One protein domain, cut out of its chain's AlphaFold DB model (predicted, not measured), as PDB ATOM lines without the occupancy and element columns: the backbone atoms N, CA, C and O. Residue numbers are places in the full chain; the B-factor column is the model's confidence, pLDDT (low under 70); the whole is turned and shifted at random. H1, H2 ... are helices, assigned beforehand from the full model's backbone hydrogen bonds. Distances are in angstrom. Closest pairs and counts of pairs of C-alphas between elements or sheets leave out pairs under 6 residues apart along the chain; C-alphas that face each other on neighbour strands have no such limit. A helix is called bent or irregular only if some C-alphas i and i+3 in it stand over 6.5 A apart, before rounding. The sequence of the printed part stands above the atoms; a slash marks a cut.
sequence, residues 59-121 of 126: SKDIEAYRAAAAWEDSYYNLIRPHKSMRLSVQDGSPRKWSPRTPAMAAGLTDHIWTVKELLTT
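This is residues 59 to 121 of the 126 residues of an uncharacterized protein of Chloroflexi bacterium RBG_19FT_COMBO_47_9 (UniProt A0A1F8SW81). The main picture is one long helix, H1, with a long loop, residues 80 to 101, that runs on from its end in much the same direction and folds back on itself, so that helix and loop end to end make the long axis. The short helix H2 packs on the last turns of H1, the chain then comes round to the short helix H3 near that same end of H1, and residues 60 to 67, of which 62 to 67 belong to H1, stick out at the opposite end. The printed part has 63 residues with three named helices, H1, H2 and H3 along the chain, and no named strand. Its class is all helix, though only 28 of the 63 residues are in named elements, under half. The whole is loose, with a radius of gyration of the C-alphas of 14.9 A, and spans 53 by 23 by 19 A.

Begin with H1, residues 62 to 79, and look at its residues 76 to 78, which alone touch H2, residues 102 to 105. The closest C-alphas of the two are those of Asn 77 and Pro 102, 4.9 A apart. Now look at residues 74 to 79 of H1, which alone touch H3, residues 115 to 120, and only just, with 3 pairs of C-alphas within 8 A. Their closest C-alphas are those of Ile 79 and Val 115, 7.1 A apart. H1 and H3 run opposite ways at a steep tilt of 59 degrees. H2 and H3 are apart. In H1 and H3 every pair of O of residue i and N of residue i+4 is within hydrogen-bond range; H2 is too short for such a pair, and its 1 pair of O of residue i and N of residue i+3 is within range.

Find C-alpha 62 at (-42.037, -8.022, 24.691); from there H1 runs 24.6 A to C-alpha 79 at (-43.248, 9.087, 42.335). H1 is neither bent nor irregular, but only just: C-alphas 76 and 79 are 6.2 A apart. In the loop, residues 87 to 88 pair with residues 97 to 98, antiparallel, a stretch too short to be named. H2, residues 102 to 105, is 4.8 A long. H3, residues 115 to 120, covers 8.7 A and ends at C-alpha 120 at (-30.483, 6.562, 37.768).

The outline is a rod, and its two farthest C-alphas are those of Lys 60 and Gly 92, 53.7 A apart. Residues 60 to 67 stand free; without them the body spans 48 by 21 by 18 A. The link from H1 to H2, 22 residues, is long, and the link from H2 to H3, 9 residues, is short. The printed part has no cut. The mean pLDDT of the printed part is 95.3, and no printed residue is under 70.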
ATOM      1  N   SER A  59     -46.764  -2.546  21.858       94.12
ATOM      2  CA  SER A  59     -45.347  -2.864  21.677       94.12
ATOM      3  C   SER A  59     -45.200  -4.053  20.725       94.12
ATOM      4  O   SER A  59     -45.921  -5.038  20.858       94.12
ATOM      5  N   LYS A  60     -44.256  -3.969  19.779       95.19
ATOM      6  CA  LYS A  60     -43.874  -5.098  18.906       95.19
ATOM      7  C   LYS A  60     -42.884  -6.057  19.572       95.19
ATOM      8  O   LYS A  60     -42.805  -7.213  19.182       95.19
ATOM      9  N   ASP A  61     -42.151  -5.556  20.559       96.56
ATOM     10  CA  ASP A  61     -41.196  -6.306  21.368       96.56
ATOM     11  C   ASP A  61     -41.747  -6.472  22.792       96.56
ATOM     12  O   ASP A  61     -42.273  -5.521  23.389       96.56
ATOM     13  N   ILE A  62     -41.629  -7.686  23.329       95.69
ATOM     14  CA  ILE A  62     -42.037  -8.022  24.691       95.69
ATOM     15  C   ILE A  62     -41.197  -7.281  25.733       95.69
ATOM     16  O   ILE A  62     -41.739  -6.877  26.761       95.69
ATOM     17  N   GLU A  63     -39.918  -7.022  25.463       97.38
ATOM     18  CA  GLU A  63     -39.048  -6.295  26.390       97.38
ATOM     19  C   GLU A  63     -39.484  -4.834  26.509       97.38
ATOM     20  O   GLU A  63     -39.619  -4.303  27.612       97.38
ATOM     21  N   ALA A  64     -39.862  -4.206  25.394       95.94
ATOM     22  CA  ALA A  64     -40.450  -2.868  25.408       95.94
ATOM     23  C   ALA A  64     -41.807  -2.829  26.138       95.94
ATOM     24  O   ALA A  64     -42.140  -1.835  26.787       95.94
ATOM     25  N   TYR A  65     -42.618  -3.892  26.040       95.50
ATOM     26  CA  TYR A  65     -43.859  -4.008  26.813       95.50
ATOM     27  C   TYR A  65     -43.584  -4.111  28.319       95.50
ATOM     28  O   TYR A  65     -44.178  -3.363  29.098       95.50
ATOM     29  N   ARG A  66     -42.657  -4.992  28.717       95.94
ATOM     30  CA  ARG A  66     -42.237  -5.187  30.111       95.94
ATOM     31  C   ARG A  66     -41.664  -3.907  30.706       95.94
ATOM     32  O   ARG A  66     -42.092  -3.509  31.784       95.94
ATOM     33  N   ALA A  67     -40.787  -3.218  29.977       95.06
ATOM     34  CA  ALA A  67     -40.227  -1.939  30.400       95.06
ATOM     35  C   ALA A  67     -41.316  -0.875  30.612       95.06
ATOM     36  O   ALA A  67     -41.302  -0.174  31.619       95.06
ATOM     37  N   ALA A  68     -42.304  -0.782  29.714       95.81
ATOM     38  CA  ALA A  68     -43.415   0.157  29.869       95.81
ATOM     39  C   ALA A  68     -44.327  -0.180  31.062       95.81
ATOM     40  O   ALA A  68     -44.840   0.731  31.710       95.81
ATOM     41  N   ALA A  69     -44.546  -1.468  31.348       95.12
ATOM     42  CA  ALA A  69     -45.292  -1.906  32.527       95.12
ATOM     43  C   ALA A  69     -44.523  -1.598  33.824       95.12
ATOM     44  O   ALA A  69     -45.085  -0.998  34.733       95.12
ATOM     45  N   ALA A  70     -43.226  -1.918  33.876       95.12
ATOM     46  CA  ALA A  70     -42.372  -1.613  35.022       95.12
ATOM     47  C   ALA A  70     -42.268  -0.101  35.278       95.12
ATOM     48  O   ALA A  70     -42.318   0.339  36.424       95.12
ATOM     49  N   TRP A  71     -42.167   0.700  34.213       95.62
ATOM     50  CA  TRP A  71     -42.178   2.160  34.293       95.62
ATOM     51  C   TRP A  71     -43.465   2.694  34.927       95.62
ATOM     52  O   TRP A  71     -43.407   3.531  35.826       95.62
ATOM     53  N   GLU A  72     -44.622   2.216  34.466       95.88
ATOM     54  CA  GLU A  72     -45.920   2.646  34.983       95.88
ATOM     55  C   GLU A  72     -46.080   2.308  36.466       95.88
ATOM     56  O   GLU A  72     -46.407   3.193  37.258       95.88
ATOM     57  N   ASP A  73     -45.770   1.069  36.842       95.38
ATOM     58  CA  ASP A  73     -45.884   0.608  38.222       95.38
ATOM     59  C   ASP A  73     -44.906   1.353  39.150       95.38
ATOM     60  O   ASP A  73     -45.284   1.847  40.216       95.38
ATOM     61  N   SER A  74     -43.663   1.558  38.704       96.19
ATOM     62  CA  SER A  74     -42.665   2.329  39.456       96.19
ATOM     63  C   SER A  74     -43.092   3.785  39.640       96.19
ATOM     64  O   SER A  74     -43.006   4.330  40.740       96.19
ATOM     65  N   TYR A  75     -43.611   4.426  38.589       96.94
ATOM     66  CA  TYR A  75     -44.096   5.801  38.670       96.94
ATOM     67  C   TYR A  75     -45.291   5.923  39.625       96.94
ATOM     68  O   TYR A  75     -45.349   6.850  40.442       96.94
ATOM     69  N   TYR A  76     -46.238   4.984  39.557       96.31
ATOM     70  CA  TYR A  76     -47.411   4.959  40.428       96.31
ATOM     71  C   TYR A  76     -47.034   4.799  41.907       96.31
ATOM     72  O   TYR A  76     -47.615   5.484  42.759       96.31
ATOM     73  N   ASN A  77     -46.071   3.917  42.200       96.44
ATOM     74  CA  ASN A  77     -45.697   3.536  43.559       96.44
ATOM     75  C   ASN A  77     -44.648   4.451  44.205       96.44
ATOM     76  O   ASN A  77     -44.749   4.720  45.401       96.44
ATOM     77  N   LEU A  78     -43.660   4.944  43.455       97.62
ATOM     78  CA  LEU A  78     -42.531   5.700  44.017       97.62
ATOM     79  C   LEU A  78     -42.682   7.217  43.849       97.62
ATOM     80  O   LEU A  78     -42.294   7.969  44.740       97.62
ATOM     81  N   ILE A  79     -43.274   7.670  42.737       97.94
ATOM     82  CA  ILE A  79     -43.248   9.087  42.335       97.94
ATOM     83  C   ILE A  79     -44.591   9.777  42.584       97.94
ATOM     84  O   ILE A  79     -44.625  10.919  43.036       97.94
ATOM     85  N   ARG A  80     -45.724   9.130  42.281       96.81
ATOM     86  CA  ARG A  80     -47.041   9.788  42.309       96.81
ATOM     87  C   ARG A  80     -47.672   9.794  43.712       96.81
ATOM     88  O   ARG A  80     -48.099   8.740  44.186       96.81
ATOM     89  N   PRO A  81     -47.878  10.957  44.362       97.19
ATOM     90  CA  PRO A  81     -48.571  11.004  45.646       97.19
ATOM     91  C   PRO A  81     -50.081  10.825  45.468       97.19
ATOM     92  O   PRO A  81     -50.683  11.384  44.544       97.19
ATOM     93  N   HIS A  82     -50.730  10.098  46.381       95.00
ATOM     94  CA  HIS A  82     -52.175   9.842  46.307       95.00
ATOM     95  C   HIS A  82     -52.932  10.570  47.402       95.00
ATOM     96  O   HIS A  82     -52.572  10.524  48.575       95.00
ATOM     97  N   LYS A  83     -54.046  11.210  47.029       94.19
ATOM     98  CA  LYS A  83     -54.846  12.017  47.960       94.19
ATOM     99  C   LYS A  83     -55.360  11.225  49.164       94.19
ATOM    100  O   LYS A  83     -55.465  11.819  50.234       94.19
ATOM    101  N   SER A  84     -55.670   9.941  48.975       91.81
ATOM    102  CA  SER A  84     -56.164   9.020  50.004       91.81
ATOM    103  C   SER A  84     -55.089   8.542  50.980       91.81
ATOM    104  O   SER A  84     -55.439   8.023  52.030       91.81
ATOM    105  N   MET A  85     -53.802   8.708  50.654       93.81
ATOM    106  CA  MET A  85     -52.681   8.263  51.497       93.81
ATOM    107  C   MET A  85     -52.010   9.409  52.258       93.81
ATOM    108  O   MET A  85     -51.085   9.176  53.034       93.81
ATOM    109  N   ARG A  86     -52.448  10.652  52.026       95.25
ATOM    110  CA  ARG A  86     -51.881  11.836  52.676       95.25
ATOM    111  C   ARG A  86     -52.061  11.755  54.186       95.25
ATOM    112  O   ARG A  86     -53.131  11.391  54.664       95.25
ATOM    113  N   LEU A  87     -51.037  12.171  54.917       94.75
ATOM    114  CA  LEU A  87     -51.073  12.228  56.374       94.75
ATOM    115  C   LEU A  87     -51.509  13.615  56.833       94.75
ATOM    116  O   LEU A  87     -51.141  14.615  56.212       94.75
ATOM    117  N   SER A  88     -52.305  13.675  57.900       93.88
ATOM    118  CA  SER A  88     -52.617  14.950  58.543       93.88
ATOM    119  C   SER A  88     -51.351  15.497  59.180       93.88
ATOM    120  O   SER A  88     -50.633  14.772  59.865       93.88
ATOM    121  N   VAL A  89     -51.102  16.780  58.974       93.69
ATOM    122  CA  VAL A  89     -49.982  17.486  59.590       93.69
ATOM    123  C   VAL A  89     -50.513  18.274  60.785       93.69
ATOM    124  O   VAL A  89     -51.579  18.883  60.702       93.69
ATOM    125  N   GLN A  90     -49.798  18.208  61.906       87.44
ATOM    126  CA  GLN A  90     -50.131  18.886  63.164       87.44
ATOM    127  C   GLN A  90     -48.891  19.602  63.725       87.44
ATOM    128  O   GLN A  90     -48.571  19.487  64.900       87.44
ATOM    129  N   ASP A  91     -48.153  20.301  62.863       89.06
ATOM    130  CA  ASP A  91     -46.887  20.975  63.193       89.06
ATOM    131  C   ASP A  91     -47.034  22.503  63.337       89.06
ATOM    132  O   ASP A  91     -46.044  23.229  63.366       89.06
ATOM    133  N   GLY A  92     -48.271  23.012  63.394       84.31
ATOM    134  CA  GLY A  92     -48.560  24.449  63.448       84.31
ATOM    135  C   GLY A  92     -48.401  25.182  62.110       84.31
ATOM    136  O   GLY A  92     -48.674  26.380  62.040       84.31
ATOM    137  N   SER A  93     -48.010  24.493  61.032       87.75
ATOM    138  CA  SER A  93     -47.962  25.077  59.692       87.75
ATOM    139  C   SER A  93     -49.371  25.236  59.088       87.75
ATOM    140  O   SER A  93     -50.299  24.505  59.442       87.75
ATOM    141  N   PRO A  94     -49.563  26.140  58.104       90.44
ATOM    142  CA  PRO A  94     -50.838  26.259  57.386       90.44
ATOM    143  C   PRO A  94     -51.158  25.027  56.518       90.44
ATOM    144  O   PRO A  94     -52.242  24.920  55.936       90.44
ATOM    145  N   ARG A  95     -50.217  24.084  56.380       90.44
ATOM    146  CA  ARG A  95     -50.378  22.892  55.555       90.44
ATOM    147  C   ARG A  95     -51.118  21.819  56.347       90.44
ATOM    148  O   ARG A  95     -50.565  21.214  57.246       90.44
ATOM    149  N   LYS A  96     -52.342  21.491  55.929       93.19
ATOM    150  CA  LYS A  96     -53.140  20.421  56.559       93.19
ATOM    151  C   LYS A  96     -52.657  18.999  56.239       93.19
ATOM    152  O   LYS A  96     -52.877  18.082  57.024       93.19
ATOM    153  N   TRP A  97     -52.057  18.792  55.067       95.50
ATOM    154  CA  TRP A  97     -51.773  17.457  54.529       95.50
ATOM    155  C   TRP A  97     -50.336  17.329  54.034       95.50
ATOM    156  O   TRP A  97     -49.881  18.167  53.255       95.50
ATOM    157  N   SER A  98     -49.671  16.234  54.398       94.62
ATOM    158  CA  SER A  98     -48.387  15.828  53.831       94.62
ATOM    159  C   SER A  98     -48.610  14.797  52.718       94.62
ATOM    160  O   SER A  98     -49.360  13.834  52.931       94.62
ATOM    161  N   PRO A  99     -48.042  14.993  51.513       96.31
ATOM    162  CA  PRO A  99     -48.163  14.035  50.422       96.31
ATOM    163  C   PRO A  99     -47.465  12.712  50.766       96.31
ATOM    164  O   PRO A  99     -46.433  12.697  51.427       96.31
ATOM    165  N   ARG A 100     -48.035  11.594  50.304       97.62
ATOM    166  CA  ARG A 100     -47.483  10.248  50.505       97.62
ATOM    167  C   ARG A 100     -47.743   9.381  49.274       97.62
ATOM    168  O   ARG A 100     -48.825   9.471  48.679       97.62
ATOM    169  N   THR A 101     -46.761   8.574  48.890       97.88
ATOM    170  CA  THR A 101     -46.855   7.577  47.810       97.88
ATOM    171  C   THR A 101     -47.159   6.183  48.380       97.88
ATOM    172  O   THR A 101     -47.016   5.979  49.590       97.88
ATOM    173  N   PRO A 102     -47.573   5.205  47.552       96.88
ATOM    174  CA  PRO A 102     -47.789   3.833  48.005       96.88
ATOM    175  C   PRO A 102     -46.516   3.194  48.572       96.88
ATOM    176  O   PRO A 102     -46.578   2.549  49.613       96.88
ATOM    177  N   ALA A 103     -45.348   3.436  47.967       97.38
ATOM    178  CA  ALA A 103     -44.080   2.910  48.469       97.38
ATOM    179  C   ALA A 103     -43.714   3.489  49.847       97.38
ATOM    180  O   ALA A 103     -43.277   2.747  50.724       97.38
ATOM    181  N   MET A 104     -43.988   4.778  50.090       98.00
ATOM    182  CA  MET A 104     -43.872   5.362  51.434       98.00
ATOM    183  C   MET A 104     -44.908   4.794  52.412       98.00
ATOM    184  O   MET A 104     -44.668   4.724  53.618       98.00
ATOM    185  N   ALA A 105     -46.105   4.441  51.934       97.19
ATOM    186  CA  ALA A 105     -47.124   3.780  52.748       97.19
ATOM    187  C   ALA A 105     -46.685   2.381  53.195       97.19
ATOM    188  O   ALA A 105     -46.909   2.021  54.347       97.19
ATOM    189  N   ALA A 106     -46.004   1.658  52.308       96.62
ATOM    190  CA  ALA A 106     -45.460   0.327  52.540       96.62
ATOM    191  C   ALA A 106     -44.096   0.312  53.263       96.62
ATOM    192  O   ALA A 106     -43.603  -0.764  53.581       96.62
ATOM    193  N   GLY A 107     -43.479   1.473  53.519       96.75
ATOM    194  CA  GLY A 107     -42.166   1.559  54.173       96.75
ATOM    195  C   GLY A 107     -40.982   1.161  53.282       96.75
ATOM    196  O   GLY A 107     -39.913   0.861  53.797       96.75
ATOM    197  N   LEU A 108     -41.163   1.160  51.957       95.12
ATOM    198  CA  LEU A 108     -40.111   0.829  50.984       95.12
ATOM    199  C   LEU A 108     -39.172   2.012  50.695       95.12
ATOM    200  O   LEU A 108     -38.069   1.824  50.197       95.12
ATOM    201  N   THR A 109     -39.630   3.232  50.969       96.19
ATOM    202  CA  THR A 109     -38.878   4.488  50.837       96.19
ATOM    203  C   THR A 109     -39.420   5.495  51.850       96.19
ATOM    204  O   THR A 109     -40.577   5.402  52.271       96.19
ATOM    205  N   ASP A 110     -38.612   6.473  52.235       96.56
ATOM    206  CA  ASP A 110     -38.957   7.539  53.179       96.56
ATOM    207  C   ASP A 110     -39.359   8.857  52.496       96.56
ATOM    208  O   ASP A 110     -39.827   9.787  53.156       96.56
ATOM    209  N   HIS A 111     -39.248   8.931  51.168       97.25
ATOM    210  CA  HIS A 111     -39.551  10.129  50.395       97.25
ATOM    211  C   HIS A 111     -40.207   9.813  49.043       97.25
ATOM    212  O   HIS A 111     -40.256   8.670  48.579       97.25
ATOM    213  N   ILE A 112     -40.749  10.861  48.421       98.19
ATOM    214  CA  ILE A 112     -41.328  10.810  47.077       98.19
ATOM    215  C   ILE A 112     -40.186  10.889  46.073       98.19
ATOM    216  O   ILE A 112     -39.474  11.893  46.046       98.19
ATOM    217  N   TRP A 113     -40.052   9.867  45.235       98.38
ATOM    218  CA  TRP A 113     -38.974   9.811  44.258       98.38
ATOM    219  C   TRP A 113     -39.171  10.835  43.146       98.38
ATOM    220  O   TRP A 113     -40.292  11.236  42.812       98.38
ATOM    221  N   THR A 114     -38.069  11.196  42.498       98.25
ATOM    222  CA  THR A 114     -38.114  11.908  41.213       98.25
ATOM    223  C   THR A 114     -38.005  10.938  40.035       98.25
ATOM    224  O   THR A 114     -37.489   9.832  40.158       98.25
ATOM    225  N   VAL A 115     -38.436  11.366  38.841       97.50
ATOM    226  CA  VAL A 115     -38.201  10.589  37.606       97.50
ATOM    227  C   VAL A 115     -36.708  10.347  37.375       97.50
ATOM    228  O   VAL A 115     -36.322   9.255  36.975       97.50
ATOM    229  N   LYS A 116     -35.868  11.357  37.642       97.75
ATOM    230  CA  LYS A 116     -34.415  11.236  37.497       97.75
ATOM    231  C   LYS A 116     -33.882  10.126  38.392       97.75
ATOM    232  O   LYS A 116     -33.201   9.242  37.900       97.75
ATOM    233  N   GLU A 117     -34.241  10.168  39.669       97.44
ATOM    234  CA  GLU A 117     -33.845   9.163  40.651       97.44
ATOM    235  C   GLU A 117     -34.271   7.756  40.235       97.44
ATOM    236  O   GLU A 117     -33.440   6.853  40.241       97.44
ATOM    237  N   LEU A 118     -35.514   7.580  39.777       95.88
ATOM    238  CA  LEU A 118     -35.987   6.287  39.281       95.88
ATOM    239  C   LEU A 118     -35.132   5.756  38.119       95.88
ATOM    240  O   LEU A 118     -34.842   4.566  38.068       95.88
ATOM    241  N   LEU A 119     -34.717   6.626  37.194       95.44
ATOM    242  CA  LEU A 119     -33.923   6.235  36.027       95.44
ATOM    243  C   LEU A 119     -32.428   6.051  36.326       95.44
ATOM    244  O   LEU A 119     -31.741   5.384  35.557       95.44
ATOM    245  N   THR A 120     -31.909   6.645  37.404       95.56
ATOM    246  CA  THR A 120     -30.483   6.562  37.768       95.56
ATOM    247  C   THR A 120     -30.192   5.584  38.899       95.56
ATOM    248  O   THR A 120     -29.028   5.259  39.123       95.56
ATOM    249  N   THR A 121     -31.208   5.128  39.633       93.44
ATOM    250  CA  THR A 121     -31.012   4.203  40.753       93.44
ATOM    251  C   THR A 121     -30.876   2.776  40.246       93.44
ATOM    252  O   THR A 121     -31.737   2.270  39.530       93.44
TER     253      THR A 121